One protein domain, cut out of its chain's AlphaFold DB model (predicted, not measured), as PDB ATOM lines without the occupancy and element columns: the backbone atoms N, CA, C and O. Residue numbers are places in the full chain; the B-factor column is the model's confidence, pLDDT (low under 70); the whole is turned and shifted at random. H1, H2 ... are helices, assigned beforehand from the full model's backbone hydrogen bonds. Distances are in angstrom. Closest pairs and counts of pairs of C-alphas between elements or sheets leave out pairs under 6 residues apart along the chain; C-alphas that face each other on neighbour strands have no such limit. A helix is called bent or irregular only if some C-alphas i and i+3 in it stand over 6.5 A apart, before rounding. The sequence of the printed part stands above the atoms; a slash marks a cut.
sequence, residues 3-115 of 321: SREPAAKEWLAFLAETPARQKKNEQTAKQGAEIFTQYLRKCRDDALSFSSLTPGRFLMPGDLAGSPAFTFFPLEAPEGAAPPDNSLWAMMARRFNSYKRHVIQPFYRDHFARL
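This is residues 3 to 115 of the 321 residues of the protein "Amino acid regulated cytosolic protein" of Rhodomicrobium udaipurense JA643 (UniProt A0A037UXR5). Two helices, H1 and H2, lie side by side as a helical hairpin, and the longer H3 slants away from the first end of H2, so that H2 and H3 make a V. The long link between H2 and H3 fills part of this V with loops, and the last residues, 105 to 115, stick out. The printed part has 113 residues with three named helices, H1, H2 and H3 in chain order, and no named strand; its class is all helix. It is compact, with a radius of gyration of the C-alphas of 15.1 A, and spans 43 by 36 by 28 A.

H1, residues 3 to 16, and H2, residues 26 to 45, form a hairpin: they touch, closest at the C-alphas of Ala 8 and Tyr 39, 5.7 A apart. They run opposite ways at a shallow tilt of 6 degrees. H3, residues 88 to 110, is close to H2 but not clearly touching, with the C-alphas of Ala 29 and Leu 88 closest at 7.8 A. These two run the same way at a steep tilt of 55 degrees. H1 and H3 are apart. Every O i to N i+4 pair is within hydrogen-bond range in H2, against 7 of 10 in H1 and 16 of 19 in H3.

H1 begins at C-alpha 3, (-32.396, 43.442, -20.573), and measures 20.0 A; it is irregular, with C-alphas 7 and 10 lying 7.5 A apart. H2 measures 28.6 A. H3 measures 32.0 A and ends at C-alpha 110, (-25.114, 8.246, -12.443); it is neither bent nor irregular, but only just: C-alphas 102 and 105 are 6.4 A apart.

The two C-alphas farthest apart, those of Glu 17 and Arg 114, are 44.8 A apart. The printed part has no cut. The link from H1 to H2 is short, and that from H2 to H3, residues 46 to 87, is long. Residues 105 to 115, of which 105 to 110 belong to H3, stand free. Mean pLDDT of the printed part is 85.2, with residues 3, 46 to 52 and 66 under 70.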
ATOM      1  N   SER A   3     -33.701  43.381 -21.241       69.31
ATOM      2  CA  SER A   3     -32.396  43.442 -20.573       69.31
ATOM      3  C   SER A   3     -31.303  42.589 -21.235       69.31
ATOM      4  O   SER A   3     -30.123  42.861 -21.043       69.31
ATOM      5  N   ARG A   4     -31.659  41.581 -22.048       75.50
ATOM      6  CA  ARG A   4     -30.697  40.699 -22.744       75.50
ATOM      7  C   ARG A   4     -30.346  41.161 -24.156       75.50
ATOM      8  O   ARG A   4     -29.451  40.584 -24.770       75.50
ATOM      9  N   GLU A   5     -31.053  42.156 -24.684       79.88
ATOM     10  CA  GLU A   5     -30.930  42.601 -26.073       79.88
ATOM     11  C   GLU A   5     -29.497  43.030 -26.453       79.88
ATOM     12  O   GLU A   5     -29.005  42.558 -27.484       79.88
ATOM     13  N   PRO A   6     -28.752  43.790 -25.616       84.81
ATOM     14  CA  PRO A   6     -27.376  44.166 -25.945       84.81
ATOM     15  C   PRO A   6     -26.445  42.954 -26.086       84.81
ATOM     16  O   PRO A   6     -25.667  42.873 -27.039       84.81
ATOM     17  N   ALA A   7     -26.561  41.980 -25.177       85.38
ATOM     18  CA  ALA A   7     -25.757  40.760 -25.195       85.38
ATOM     19  C   ALA A   7     -26.129  39.834 -26.369       85.38
ATOM     20  O   ALA A   7     -25.264  39.131 -26.897       85.38
ATOM     21  N   ALA A   8     -27.401  39.833 -26.784       89.62
ATOM     22  CA  ALA A   8     -27.939  38.958 -27.826       89.62
ATOM     23  C   ALA A   8     -27.702  39.458 -29.260       89.62
ATOM     24  O   ALA A   8     -27.834  38.669 -30.192       89.62
ATOM     25  N   LYS A   9     -27.342  40.734 -29.456       92.12
ATOM     26  CA  LYS A   9     -27.269  41.397 -30.772       92.12
ATOM     27  C   LYS A   9     -26.554  40.582 -31.857       92.12
ATOM     28  O   LYS A   9     -27.082  40.403 -32.948       92.12
ATOM     29  N   GLU A  10     -25.361  40.085 -31.551       93.19
ATOM     30  CA  GLU A  10     -24.535  39.312 -32.490       93.19
ATOM     31  C   GLU A  10     -25.164  37.955 -32.836       93.19
ATOM     32  O   GLU A  10     -25.169  37.536 -33.992       93.19
ATOM     33  N   TRP A  11     -25.757  37.294 -31.841       94.44
ATOM     34  CA  TRP A  11     -26.460  36.031 -32.034       94.44
ATOM     35  C   TRP A  11     -27.732  36.205 -32.870       94.44
ATOM     36  O   TRP A  11     -27.954  35.433 -33.800       94.44
ATOM     37  N   LEU A  12     -28.524  37.244 -32.599       93.31
ATOM     38  CA  LEU A  12     -29.732  37.550 -33.368       93.31
ATOM     39  C   LEU A  12     -29.411  37.922 -34.822       93.31
ATOM     40  O   LEU A  12     -30.091  37.452 -35.729       93.31
ATOM     41  N   ALA A  13     -28.347  38.697 -35.060       94.56
ATOM     42  CA  ALA A  13     -27.884  39.006 -36.414       94.56
ATOM     43  C   ALA A  13     -27.489  37.733 -37.182       94.56
ATOM     44  O   ALA A  13     -27.904  37.540 -38.321       94.56
ATOM     45  N   PHE A  14     -26.762  36.820 -36.532       95.31
ATOM     46  CA  PHE A  14     -26.412  35.531 -37.126       95.31
ATOM     47  C   PHE A  14     -27.646  34.673 -37.447       95.31
ATOM     48  O   PHE A  14     -27.694  34.030 -38.498       95.31
ATOM     49  N   LEU A  15     -28.657  34.656 -36.570       93.69
ATOM     50  CA  LEU A  15     -29.901  33.918 -36.811       93.69
ATOM     51  C   LEU A  15     -30.690  34.464 -38.002       93.69
ATOM     52  O   LEU A  15     -31.199  33.665 -38.789       93.69
ATOM     53  N   ALA A  16     -30.741  35.787 -38.173       93.00
ATOM     54  CA  ALA A  16     -31.426  36.421 -39.299       93.00
ATOM     55  C   ALA A  16     -30.852  35.981 -40.662       93.00
ATOM     56  O   ALA A  16     -31.592  35.847 -41.636       93.00
ATOM     57  N   GLU A  17     -29.550  35.692 -40.719       93.44
ATOM     58  CA  GLU A  17     -28.854  35.213 -41.922       93.44
ATOM     59  C   GLU A  17     -28.792  33.680 -42.032       93.44
ATOM     60  O   GLU A  17     -28.261  33.143 -43.005       93.44
ATOM     61  N   THR A  18     -29.351  32.948 -41.062       93.44
ATOM     62  CA  THR A  18     -29.245  31.484 -40.971       93.44
ATOM     63  C   THR A  18     -30.630  30.817 -40.957       93.44
ATOM     64  O   THR A  18     -31.072  30.312 -39.920       93.44
ATOM     65  N   PRO A  19     -31.338  30.737 -42.105       92.25
ATOM     66  CA  PRO A  19     -32.646  30.095 -42.169       92.25
ATOM     67  C   PRO A  19     -32.583  28.626 -41.749       92.25
ATOM     68  O   PRO A  19     -31.814  27.835 -42.299       92.25
ATOM     69  N   ALA A  20     -33.466  28.203 -40.842       92.38
ATOM     70  CA  ALA A  20     -33.470  26.837 -40.311       92.38
ATOM     71  C   ALA A  20     -33.577  25.744 -41.402       92.38
ATOM     72  O   ALA A  20     -33.027  24.648 -41.260       92.38
ATOM     73  N   ARG A  21     -34.259  26.042 -42.519       93.12
ATOM     74  CA  ARG A  21     -34.484  25.110 -43.640       93.12
ATOM     75  C   ARG A  21     -33.327  25.016 -44.639       93.12
ATOM     76  O   ARG A  21     -33.399  24.176 -45.535       93.12
ATOM     77  N   GLN A  22     -32.278  25.828 -44.512       94.19
ATOM     78  CA  GLN A  22     -31.138  25.748 -45.425       94.19
ATOM     79  C   GLN A  22     -30.431  24.387 -45.341       94.19
ATOM     80  O   GLN A  22     -30.569  23.653 -44.355       94.19
ATOM     81  N   LYS A  23     -29.648  24.044 -46.369       96.19
ATOM     82  CA  LYS A  23     -28.876  22.793 -46.408       96.19
ATOM     83  C   LYS A  23     -27.937  22.712 -45.199       96.19
ATOM     84  O   LYS A  23     -27.280  23.692 -44.856       96.19
ATOM     85  N   LYS A  24     -27.860  21.541 -44.559       94.69
ATOM     86  CA  LYS A  24     -26.974  21.321 -43.406       94.69
ATOM     87  C   LYS A  24     -25.524  21.698 -43.751       94.69
ATOM     88  O   LYS A  24     -25.019  21.309 -44.805       94.69
ATOM     89  N   ASN A  25     -24.862  22.424 -42.852       95.00
ATOM     90  CA  ASN A  25     -23.485  22.880 -43.018       95.00
ATOM     91  C   ASN A  25     -22.750  22.821 -41.668       95.00
ATOM     92  O   ASN A  25     -23.216  23.365 -40.667       95.00
ATOM     93  N   GLU A  26     -21.605  22.138 -41.648       93.19
ATOM     94  CA  GLU A  26     -20.787  21.941 -40.446       93.19
ATOM     95  C   GLU A  26     -20.144  23.230 -39.930       93.19
ATOM     96  O   GLU A  26     -20.095  23.452 -38.721       93.19
ATOM     97  N   GLN A  27     -19.694  24.102 -40.834       94.00
ATOM     98  CA  GLN A  27     -19.071  25.369 -40.470       94.00
ATOM     99  C   GLN A  27     -20.091  26.319 -39.844       94.00
ATOM    100  O   GLN A  27     -19.837  26.866 -38.774       94.00
ATOM    101  N   THR A  28     -21.282  26.428 -40.442       94.56
ATOM    102  CA  THR A  28     -22.395  27.208 -39.877       94.56
ATOM    103  C   THR A  28     -22.768  26.711 -38.484       94.56
ATOM    104  O   THR A  28     -23.012  27.504 -37.580       94.56
ATOM    105  N   ALA A  29     -22.779  25.391 -38.281       93.69
ATOM    106  CA  ALA A  29     -23.112  24.806 -36.992       93.69
ATOM    107  C   ALA A  29     -22.097  25.130 -35.886       93.69
ATOM    108  O   ALA A  29     -22.494  25.415 -34.756       93.69
ATOM    109  N   LYS A  30     -20.798  25.089 -36.207       93.12
ATOM    110  CA  LYS A  30     -19.724  25.464 -35.277       93.12
ATOM    111  C   LYS A  30     -19.773  26.952 -34.945       93.12
ATOM    112  O   LYS A  30     -19.841  27.300 -33.771       93.12
ATOM    113  N   GLN A  31     -19.842  27.800 -35.969       94.44
ATOM    114  CA  GLN A  31     -19.899  29.251 -35.804       94.44
ATOM    115  C   GLN A  31     -21.118  29.680 -34.976       94.44
ATOM    116  O   GLN A  31     -20.980  30.446 -34.025       94.44
ATOM    117  N   GLY A  32     -22.303  29.136 -35.269       94.88
ATOM    118  CA  GLY A  32     -23.510  29.457 -34.507       94.88
ATOM    119  C   GLY A  32     -23.438  29.009 -33.046       94.88
ATOM    120  O   GLY A  32     -23.881  29.735 -32.159       94.88
ATOM    121  N   ALA A  33     -22.829  27.852 -32.767       93.38
ATOM    122  CA  ALA A  33     -22.609  27.391 -31.398       93.38
ATOM    123  C   ALA A  33     -21.617  28.280 -30.631       93.38
ATOM    124  O   ALA A  33     -21.841  28.573 -29.455       93.38
ATOM    125  N   GLU A  34     -20.549  28.745 -31.280       92.56
ATOM    126  CA  GLU A  34     -19.581  29.679 -30.692       92.56
ATOM    127  C   GLU A  34     -20.228  31.029 -30.369       92.56
ATOM    128  O   GLU A  34     -20.132  31.483 -29.228       92.56
ATOM    129  N   ILE A  35     -20.948  31.626 -31.324       94.69
ATOM    130  CA  ILE A  35     -21.666  32.897 -31.138       94.69
ATOM    131  C   ILE A  35     -22.700  32.771 -30.014       94.69
ATOM    132  O   ILE A  35     -22.762  33.612 -29.116       94.69
ATOM    133  N   PHE A  36     -23.472  31.682 -30.002       93.69
ATOM    134  CA  PHE A  36     -24.445  31.432 -28.942       93.69
ATOM    135  C   PHE A  36     -23.772  31.238 -27.573       93.69
ATOM    136  O   PHE A  36     -24.235  31.779 -26.569       93.69
ATOM    137  N   THR A  37     -22.636  30.535 -27.512       91.56
ATOM    138  CA  THR A  37     -21.851  30.394 -26.273       91.56
ATOM    139  C   THR A  37     -21.347  31.747 -25.774       91.56
ATOM    140  O   THR A  37     -21.372  32.007 -24.573       91.56
ATOM    141  N   GLN A  38     -20.895  32.621 -26.676       90.69
ATOM    142  CA  GLN A  38     -20.453  33.970 -26.326       90.69
ATOM    143  C   GLN A  38     -21.605  34.826 -25.802       90.69
ATOM    144  O   GLN A  38     -21.420  35.511 -24.802       90.69
ATOM    145  N   TYR A  39     -22.793  34.738 -26.405       90.69
ATOM    146  CA  TYR A  39     -24.009  35.350 -25.868       90.69
ATOM    147  C   TYR A  39     -24.271  34.900 -24.422       90.69
ATOM    148  O   TYR A  39     -24.408  35.739 -23.532       90.69
ATOM    149  N   LEU A  40     -24.252  33.587 -24.158       88.62
ATOM    150  CA  LEU A  40     -24.447  33.061 -22.805       88.62
ATOM    151  C   LEU A  40     -23.371  33.570 -21.829       88.62
ATOM    152  O   LEU A  40     -23.683  33.846 -20.673       88.62
ATOM    153  N   ARG A  41     -22.110  33.701 -22.269       86.81
ATOM    154  CA  ARG A  41     -21.019  34.245 -21.438       86.81
ATOM    155  C   ARG A  41     -21.238  35.720 -21.122       86.81
ATOM    156  O   ARG A  41     -21.150  36.077 -19.956       86.81
ATOM    157  N   LYS A  42     -21.596  36.541 -22.117       85.31
ATOM    158  CA  LYS A  42     -21.938  37.961 -21.925       85.31
ATOM    159  C   LYS A  42     -23.072  38.104 -20.905       85.31
ATOM    160  O   LYS A  42     -22.926  38.828 -19.934       85.31
ATOM    161  N   CYS A  43     -24.138  37.307 -21.029       79.44
ATOM    162  CA  CYS A  43     -25.226  37.306 -20.048       79.44
ATOM    163  C   CYS A  43     -24.803  36.891 -18.628       79.44
ATOM    164  O   CYS A  43     -25.426  37.334 -17.668       79.44
ATOM    165  N   ARG A  44     -23.798  36.020 -18.481       77.06
ATOM    166  CA  ARG A  44     -23.279  35.614 -17.167       77.06
ATOM    167  C   ARG A  44     -22.368  36.679 -16.554       77.06
ATOM    168  O   ARG A  44     -22.393  36.866 -15.342       77.06
ATOM    169  N   ASP A  45     -21.523  37.291 -17.378       71.44
ATOM    170  CA  ASP A  45     -20.455  38.186 -16.935       71.44
ATOM    171  C   ASP A  45     -20.956  39.639 -16.758       71.44
ATOM    172  O   ASP A  45     -20.410  40.375 -15.935       71.44
ATOM    173  N   ASP A  46     -22.020  40.039 -17.466       57.84
ATOM    174  CA  ASP A  46     -22.699  41.320 -17.258       57.84
ATOM    175  C   ASP A  46     -23.425  41.343 -15.900       57.84
ATOM    176  O   ASP A  46     -23.980  40.341 -15.445       57.84
ATOM    177  N   ALA A  47     -23.477  42.521 -15.266       49.69
ATOM    178  CA  ALA A  47     -24.057  42.791 -13.937       49.69
ATOM    179  C   ALA A  47     -25.523  42.338 -13.733       49.69
ATOM    180  O   ALA A  47     -26.068  42.449 -12.638       49.69
ATOM    181  N   LEU A  48     -26.156  41.812 -14.778       51.16
ATOM    182  CA  LEU A  48     -27.517  41.302 -14.795       51.16
ATOM    183  C   LEU A  48     -27.670  39.961 -14.055       51.16
ATOM    184  O   LEU A  48     -28.799  39.566 -13.780       51.16
ATOM    185  N   SER A  49     -26.565  39.284 -13.698       54.81
ATOM    186  CA  SER A  49     -26.544  38.091 -12.828       54.81
ATOM    187  C   SER A  49     -27.599  37.037 -13.195       54.81
ATOM    188  O   SER A  49     -28.254  36.463 -12.320       54.81
ATOM    189  N   PHE A  50     -27.788  36.783 -14.494       60.91
ATOM    190  CA  PHE A  50     -28.789  35.821 -14.943       60.91
ATOM    191  C   PHE A  50     -28.391  34.406 -14.509       60.91
ATOM    192  O   PHE A  50     -27.374  33.853 -14.929       60.91
ATOM    193  N   SER A  51     -29.231  33.810 -13.676       58.59
ATOM    194  CA  SER A  51     -29.129  32.450 -13.159       58.59
ATOM    195  C   SER A  51     -29.722  31.427 -14.137       58.59
ATOM    196  O   SER A  51     -29.258  30.287 -14.202       58.59
ATOM    197  N   SER A  52     -30.693  31.834 -14.961       63.16
ATOM    198  CA  SER A  52     -31.392  30.957 -15.915       63.16
ATOM    199  C   SER A  52     -30.739  30.954 -17.308       63.16
ATOM    200  O   SER A  52     -31.330  31.394 -18.300       63.16
ATOM    201  N   LEU A  53     -29.492  30.474 -17.400       74.19
ATOM    202  CA  LEU A  53     -28.758  30.339 -18.667       74.19
ATOM    203  C   LEU A  53     -28.670  28.872 -19.101       74.19
ATOM    204  O   LEU A  53     -28.012  28.039 -18.472       74.19
ATOM    205  N   THR A  54     -29.312  28.548 -20.222       75.12
ATOM    206  CA  THR A  54     -29.348  27.187 -20.769       75.12
ATOM    207  C   THR A  54     -28.856  27.141 -22.215       75.12
ATOM    208  O   THR A  54     -29.223  28.028 -22.984       75.12
ATOM    209  N   PRO A  55     -28.121  26.088 -22.626       82.38
ATOM    210  CA  PRO A  55     -27.687  24.931 -21.833       82.38
ATOM    211  C   PRO A  55     -26.436  25.231 -20.987       82.38
ATOM    212  O   PRO A  55     -25.380  25.546 -21.525       82.38
ATOM    213  N   GLY A  56     -26.502  25.039 -19.663       80.25
ATOM    214  CA  GLY A  56     -25.413  25.435 -18.750       80.25
ATOM    215  C   GLY A  56     -24.038  24.798 -19.023       80.25
ATOM    216  O   GLY A  56     -23.013  25.385 -18.689       80.25
ATOM    217  N   ARG A  57     -23.978  23.636 -19.692       84.88
ATOM    218  CA  ARG A  57     -22.701  22.981 -20.047       84.88
ATOM    219  C   ARG A  57     -21.942  23.707 -21.166       84.88
ATOM    220  O   ARG A  57     -20.756  23.471 -21.328       84.88
ATOM    221  N   PHE A  58     -22.575  24.635 -21.885       84.88
ATOM    222  CA  PHE A  58     -21.866  25.531 -22.810       84.88
ATOM    223  C   PHE A  58     -20.959  26.512 -22.049       84.88
ATOM    224  O   PHE A  58     -19.885  26.881 -22.521       84.88
ATOM    225  N   LEU A  59     -21.371  26.910 -20.840       84.06
ATOM    226  CA  LEU A  59     -20.603  27.792 -19.958       84.06
ATOM    227  C   LEU A  59     -19.606  27.030 -19.084       84.06
ATOM    228  O   LEU A  59     -18.576  27.583 -18.707       84.06
ATOM    229  N   MET A  60     -19.921  25.774 -18.766       81.25
ATOM    230  CA  MET A  60     -19.113  24.887 -17.928       81.25
ATOM    231  C   MET A  60     -19.021  23.501 -18.585       81.25
ATOM    232  O   MET A  60     -19.763  22.592 -18.202       81.25
ATOM    233  N   PRO A  61     -18.159  23.332 -19.604       78.00
ATOM    234  CA  PRO A  61     -18.110  22.095 -20.380       78.00
ATOM    235  C   PRO A  61     -17.473  20.918 -19.631       78.00
ATOM    236  O   PRO A  61     -17.729  19.774 -20.000       78.00
ATOM    237  N   GLY A  62     -16.681  21.176 -18.581       80.31
ATOM    238  CA  GLY A  62     -15.948  20.132 -17.857       80.31
ATOM    239  C   GLY A  62     -15.118  19.269 -18.811       80.31
ATOM    240  O   GLY A  62     -14.521  19.789 -19.756       80.31
ATOM    241  N   ASP A  63     -15.172  17.952 -18.620       74.44
ATOM    242  CA  ASP A  63     -14.449  16.959 -19.433       74.44
ATOM    243  C   ASP A  63     -14.942  16.856 -20.887       74.44
ATOM    244  O   ASP A  63     -14.338  16.179 -21.715       74.44
ATOM    245  N   LEU A  64     -16.051  17.516 -21.226       71.94
ATOM    246  CA  LEU A  64     -16.646  17.474 -22.561       71.94
ATOM    247  C   LEU A  64     -16.171  18.637 -23.453       71.94
ATOM    248  O   LEU A  64     -16.677  18.797 -24.567       71.94
ATOM    249  N   ALA A  65     -15.240  19.476 -22.989       72.00
ATOM    250  CA  ALA A  65     -14.725  20.604 -23.763       72.00
ATOM    251  C   ALA A  65     -14.227  20.159 -25.155       72.00
ATOM    252  O   ALA A  65     -13.494  19.185 -25.291       72.00
ATOM    253  N   GLY A  66     -14.666  20.857 -26.209       66.56
ATOM    254  CA  GLY A  66     -14.341  20.506 -27.601       66.56
ATOM    255  C   GLY A  66     -15.142  19.332 -28.184       66.56
ATOM    256  O   GLY A  66     -14.968  18.999 -29.356       66.56
ATOM    257  N   SER A  67     -16.051  18.723 -27.415       76.69
ATOM    258  CA  SER A  67     -16.918  17.654 -27.911       76.69
ATOM    259  C   SER A  67     -17.873  18.151 -29.008       76.69
ATOM    260  O   SER A  67     -18.494  19.212 -28.858       76.69
ATOM    261  N   PRO A  68     -18.128  17.344 -30.059       71.38
ATOM    262  CA  PRO A  68     -19.194  17.606 -31.026       71.38
ATOM    263  C   PRO A  68     -20.574  17.784 -30.377       71.38
ATOM    264  O   PRO A  68     -21.454  18.410 -30.971       71.38
ATOM    265  N   ALA A  69     -20.773  17.284 -29.151       73.44
ATOM    266  CA  ALA A  69     -22.002  17.460 -28.385       73.44
ATOM    267  C   ALA A  69     -22.356  18.936 -28.105       73.44
ATOM    268  O   ALA A  69     -23.518  19.214 -27.827       73.44
ATOM    269  N   PHE A  70     -21.406  19.873 -28.228       81.75
ATOM    270  CA  PHE A  70     -21.615  21.315 -28.016       81.75
ATOM    271  C   PHE A  70     -21.698  22.142 -29.297       81.75
ATOM    272  O   PHE A  70     -21.694  23.363 -29.254       81.75
ATOM    273  N   THR A  71     -21.798  21.497 -30.455       89.31
ATOM    274  CA  THR A  71     -21.834  22.192 -31.750       89.31
ATOM    275  C   THR A  71     -23.272  22.415 -32.234       89.31
ATOM    276  O   THR A  71     -23.623  22.099 -33.372       89.31
ATOM    277  N   PHE A  72     -24.141  22.900 -31.345       93.06
ATOM    278  CA  PHE A  72     -25.522  23.256 -31.674       93.06
ATOM    279  C   PHE A  72     -25.924  24.586 -31.041       93.06
ATOM    280  O   PHE A  72     -25.316  25.029 -30.073       93.06
ATOM    281  N   PHE A  73     -26.968  25.208 -31.575       94.00
ATOM    282  CA  PHE A  73     -27.529  26.456 -31.066       94.00
ATOM    283  C   PHE A  73     -29.041  26.502 -31.353       94.00
ATOM    284  O   PHE A  73     -29.523  25.715 -32.178       94.00
ATOM    285  N   PRO A  74     -29.813  27.356 -30.657       92.44
ATOM    286  CA  PRO A  74     -31.242  27.493 -30.916       92.44
ATOM    287  C   PRO A  74     -31.478  28.100 -32.302       92.44
ATOM    288  O   PRO A  74     -30.791  29.040 -32.683       92.44
ATOM    289  N   LEU A  75     -32.456  27.570 -33.035       91.19
ATOM    290  CA  LEU A  75     -32.898  28.093 -34.329       91.19
ATOM    291  C   LEU A  75     -34.336  28.590 -34.215       91.19
ATOM    292  O   LEU A  75     -35.143  27.970 -33.520       91.19
ATOM    293  N   GLU A  76     -34.670  29.632 -34.970       87.38
ATOM    294  CA  GLU A  76     -36.060  30.006 -35.216       87.38
ATOM    295  C   GLU A  76     -36.671  29.019 -36.214       87.38
ATOM    296  O   GLU A  76     -36.327  28.986 -37.399       87.38
ATOM    297  N   ALA A  77     -37.540  28.148 -35.709       82.44
ATOM    298  CA  ALA A  77     -38.234  27.149 -36.502       82.44
ATOM    299  C   ALA A  77     -39.737  27.472 -36.557       82.44
ATOM    300  O   ALA A  77     -40.297  27.845 -35.527       82.44
ATOM    301  N   PRO A  78     -40.408  27.299 -37.714       83.06
ATOM    302  CA  PRO A  78     -41.851  27.492 -37.805       83.06
ATOM    303  C   PRO A  78     -42.593  26.550 -36.853       83.06
ATOM    304  O   PRO A  78     -42.341  25.340 -36.859       83.06
ATOM    305  N   GLU A  79     -43.521  27.092 -36.066       81.88
ATOM    306  CA  GLU A  79     -44.371  26.289 -35.189       81.88
ATOM    307  C   GLU A  79     -45.179  25.258 -35.991       81.88
ATOM    308  O   GLU A  79     -45.618  25.508 -37.115       81.88
ATOM    309  N   GLY A  80     -45.344  24.059 -35.426       82.12
ATOM    310  CA  GLY A  80     -46.126  22.976 -36.035       82.12
ATOM    311  C   GLY A  80     -45.488  22.285 -37.249       82.12
ATOM    312  O   GLY A  80     -46.068  21.332 -37.765       82.12
ATOM    313  N   ALA A  81     -44.303  22.704 -37.703       86.19
ATOM    314  CA  ALA A  81     -43.603  22.062 -38.814       86.19
ATOM    315  C   ALA A  81     -42.572  21.018 -38.344       86.19
ATOM    316  O   ALA A  81     -41.999  21.111 -37.258       86.19
ATOM    317  N   ALA A  82     -42.298  20.031 -39.200       88.94
ATOM    318  CA  ALA A  82     -41.214  19.074 -39.000       88.94
ATOM    319  C   ALA A  82     -39.912  19.558 -39.674       88.94
ATOM    320  O   ALA A  82     -39.973  20.200 -40.730       88.94
ATOM    321  N   PRO A  83     -38.731  19.236 -39.110       92.00
ATOM    322  CA  PRO A  83     -37.452  19.560 -39.726       92.00
ATOM    323  C   PRO A  83     -37.274  18.810 -41.054       92.00
ATOM    324  O   PRO A  83     -37.273  17.578 -41.037       92.00
ATOM    325  N   PRO A  84     -37.065  19.505 -42.190       93.69
ATOM    326  CA  PRO A  84     -36.809  18.840 -43.461       93.69
ATOM    327  C   PRO A  84     -35.539  17.995 -43.403       93.69
ATOM    328  O   PRO A  84     -34.540  18.398 -42.789       93.69
ATOM    329  N   ASP A  85     -35.535  16.863 -44.095       91.50
ATOM    330  CA  ASP A  85     -34.331  16.054 -44.220       91.50
ATOM    331  C   ASP A  85     -33.188  16.856 -44.849       91.50
ATOM    332  O   ASP A  85     -33.377  17.754 -45.668       91.50
ATOM    333  N   ASN A  86     -31.965  16.554 -44.416       93.75
ATOM    334  CA  ASN A  86     -30.746  17.235 -44.859       93.75
ATOM    335  C   ASN A  86     -30.675  18.758 -44.580       93.75
ATOM    336  O   ASN A  86     -29.753  19.414 -45.071       93.75
ATOM    337  N   SER A  87     -31.579  19.313 -43.765       96.06
ATOM    338  CA  SER A  87     -31.545  20.719 -43.335       96.06
ATOM    339  C   SER A  87     -30.668  20.961 -42.101       96.06
ATOM    340  O   SER A  87     -30.368  20.036 -41.327       96.06
ATOM    341  N   LEU A  88     -30.283  22.222 -41.884       94.94
ATOM    342  CA  LEU A  88     -29.629  22.668 -40.654       94.94
ATOM    343  C   LEU A  88     -30.517  22.411 -39.426       94.94
ATOM    344  O   LEU A  88     -30.018  21.947 -38.403       94.94
ATOM    345  N   TRP A  89     -31.831  22.609 -39.540       95.31
ATOM    346  CA  TRP A  89     -32.785  22.303 -38.473       95.31
ATOM    347  C   TRP A  89     -32.727  20.834 -38.043       95.31
ATOM    348  O   TRP A  89     -32.544  20.542 -36.859       95.31
ATOM    349  N   ALA A  90     -32.788  19.895 -38.992       94.94
ATOM    350  CA  ALA A  90     -32.683  18.469 -38.677       94.94
ATOM    351  C   ALA A  90     -31.338  18.129 -38.012       94.94
ATOM    352  O   ALA A  90     -31.265  17.288 -37.114       94.94
ATOM    353  N   MET A  91     -30.259  18.794 -38.432       94.69
ATOM    354  CA  MET A  91     -28.934  18.647 -37.834       94.69
ATOM    355  C   MET A  91     -28.882  19.159 -36.387       94.69
ATOM    356  O   MET A  91     -28.403  18.426 -35.519       94.69
ATOM    357  N   MET A  92     -29.417  20.351 -36.101       94.75
ATOM    358  CA  MET A  92     -29.477  20.907 -34.742       94.75
ATOM    359  C   MET A  92     -30.352  20.049 -33.825       94.75
ATOM    360  O   MET A  92     -29.935  19.717 -32.717       94.75
ATOM    361  N   ALA A  93     -31.508  19.588 -34.310       93.00
ATOM    362  CA  ALA A  93     -32.388  18.694 -33.560       93.00
ATOM    363  C   ALA A  93     -31.691  17.369 -33.197       93.00
ATOM    364  O   ALA A  93     -31.774  16.912 -32.052       93.00
ATOM    365  N   ARG A  94     -30.950  16.757 -34.134       92.38
ATOM    366  CA  ARG A  94     -30.151  15.548 -33.858       92.38
ATOM    367  C   ARG A  94     -29.062  15.804 -32.819       92.38
ATOM    368  O   ARG A  94     -28.913  14.995 -31.906       92.38
ATOM    369  N   ARG A  95     -28.329  16.918 -32.922       92.38
ATOM    370  CA  ARG A  95     -27.276  17.282 -31.959       92.38
ATOM    371  C   ARG A  95     -27.837  17.552 -30.569       92.38
ATOM    372  O   ARG A  95     -27.320  17.003 -29.604       92.38
ATOM    373  N   PHE A  96     -28.950  18.275 -30.467       92.06
ATOM    374  CA  PHE A  96     -29.635  18.483 -29.195       92.06
ATOM    375  C   PHE A  96     -30.132  17.162 -28.587       92.06
ATOM    376  O   PHE A  96     -29.977  16.920 -27.391       92.06
ATOM    377  N   ASN A  97     -30.674  16.254 -29.404       91.25
ATOM    378  CA  ASN A  97     -31.056  14.919 -28.938       91.25
ATOM    379  C   ASN A  97     -29.850  14.091 -28.469       91.25
ATOM    380  O   ASN A  97     -29.956  13.405 -27.454       91.25
ATOM    381  N   SER A  98     -28.711  14.181 -29.159       90.44
ATOM    382  CA  SER A  98     -27.449  13.568 -28.730       90.44
ATOM    383  C   SER A  98     -26.986  14.134 -27.382       90.44
ATOM    384  O   SER A  98     -26.748  13.374 -26.447       90.44
ATOM    385  N   TYR A  99     -26.987  15.462 -27.225       89.75
ATOM    386  CA  TYR A  99     -26.678  16.139 -25.965       89.75
ATOM    387  C   TYR A  99     -27.579  15.661 -24.815       89.75
ATOM    388  O   TYR A  99     -27.091  15.309 -23.740       89.75
ATOM    389  N   LYS A 100     -28.894  15.536 -25.040       88.50
ATOM    390  CA  LYS A 100     -29.810  14.971 -24.036       88.50
ATOM    391  C   LYS A 100     -29.421  13.544 -23.631       88.50
ATOM    392  O   LYS A 100     -29.382  13.254 -22.439       88.50
ATOM    393  N   ARG A 101     -29.128  12.665 -24.595       88.44
ATOM    394  CA  ARG A 101     -28.827  11.242 -24.336       88.44
ATOM    395  C   ARG A 101     -27.462  11.001 -23.704       88.44
ATOM    396  O   ARG A 101     -27.337  10.118 -22.867       88.44
ATOM    397  N   HIS A 102     -26.449  11.754 -24.117       86.75
ATOM    398  CA  HIS A 102     -25.059  11.490 -23.741       86.75
ATOM    399  C   HIS A 102     -24.528  12.430 -22.660       86.75
ATOM    400  O   HIS A 102     -23.515  12.115 -22.048       86.75
ATOM    401  N   VAL A 103     -25.201  13.553 -22.392       85.81
ATOM    402  CA  VAL A 103     -24.778  14.515 -21.363       85.81
ATOM    403  C   VAL A 103     -25.814  14.633 -20.251       85.81
ATOM    404  O   VAL A 103     -25.480  14.472 -19.081       85.81
ATOM    405  N   ILE A 104     -27.086  14.875 -20.591       85.38
ATOM    406  CA  ILE A 104     -28.123  15.098 -19.569       85.38
ATOM    407  C   ILE A 104     -28.511  13.786 -18.877       85.38
ATOM    408  O   ILE A 104     -28.443  13.698 -17.655       85.38
ATOM    409  N   GLN A 105     -28.911  12.759 -19.631       84.94
ATOM    410  CA  GLN A 105     -29.392  11.498 -19.055       84.94
ATOM    411  C   GLN A 105     -28.357  10.797 -18.152       84.94
ATOM    412  O   GLN A 105     -28.743  10.391 -17.054       84.94
ATOM    413  N   PRO A 106     -27.066  10.685 -18.531       86.00
ATOM    414  CA  PRO A 106     -26.056  10.070 -17.673       86.00
ATOM    415  C   PRO A 106     -25.857  10.845 -16.374       86.00
ATOM    416  O   PRO A 106     -25.795  10.234 -15.318       86.00
ATOM    417  N   PHE A 107     -25.877  12.182 -16.419       83.69
ATOM    418  CA  PHE A 107     -25.778  12.997 -15.209       83.69
ATOM    419  C   PHE A 107     -26.880  12.663 -14.191       83.69
ATOM    420  O   PHE A 107     -26.600  12.458 -13.009       83.69
ATOM    421  N   TYR A 108     -28.132  12.560 -14.648       79.94
ATOM    422  CA  TYR A 108     -29.242  12.216 -13.759       79.94
ATOM    423  C   TYR A 108     -29.133  10.793 -13.212       79.94
ATOM    424  O   TYR A 108     -29.331  10.575 -12.019       79.94
ATOM    425  N   ARG A 109     -28.812   9.828 -14.074       80.44
ATOM    426  CA  ARG A 109     -28.725   8.415 -13.697       80.44
ATOM    427  C   ARG A 109     -27.545   8.133 -12.763       80.44
ATOM    428  O   ARG A 109     -27.710   7.435 -11.769       80.44
ATOM    429  N   ASP A 110     -26.366   8.655 -13.085       82.44
ATOM    430  CA  ASP A 110     -25.114   8.246 -12.443       82.44
ATOM    431  C   ASP A 110     -24.797   9.090 -11.201       82.44
ATOM    432  O   ASP A 110     -24.177   8.582 -10.267       82.44
ATOM    433  N   HIS A 111     -25.268  10.343 -11.152       82.19
ATOM    434  CA  HIS A 111     -25.010  11.259 -10.038       82.19
ATOM    435  C   HIS A 111     -26.286  11.629  -9.281       82.19
ATOM    436  O   HIS A 111     -26.374  11.394  -8.078       82.19
ATOM    437  N   PHE A 112     -27.287  12.183  -9.970       79.12
ATOM    438  CA  PHE A 112     -28.450  12.774  -9.297       79.12
ATOM    439  C   PHE A 112     -29.303  11.739  -8.550       79.12
ATOM    440  O   PHE A 112     -29.727  11.988  -7.426       79.12
ATOM    441  N   ALA A 113     -29.491  10.549  -9.126       77.00
ATOM    442  CA  ALA A 113     -30.242   9.453  -8.508       77.00
ATOM    443  C   ALA A 113     -29.607   8.908  -7.211       77.00
ATOM    444  O   ALA A 113     -30.229   8.114  -6.510       77.00
ATOM    445  N   ARG A 114     -28.364   9.298  -6.892       80.31
ATOM    446  CA  ARG A 114     -27.636   8.854  -5.692       80.31
ATOM    447  C   ARG A 114     -27.691   9.855  -4.537       80.31
ATOM    448  O   ARG A 114     -27.134   9.563  -3.484       80.31
ATOM    449  N   LEU A 115     -28.296  11.024  -4.736       84.81
ATOM    450  CA  LEU A 115     -28.338  12.085  -3.732       84.81
ATOM    451  C   LEU A 115     -29.365  11.762  -2.636       84.81
ATOM    452  O   LEU A 115     -30.527  11.492  -2.933       84.81
TER     453      LEU A 115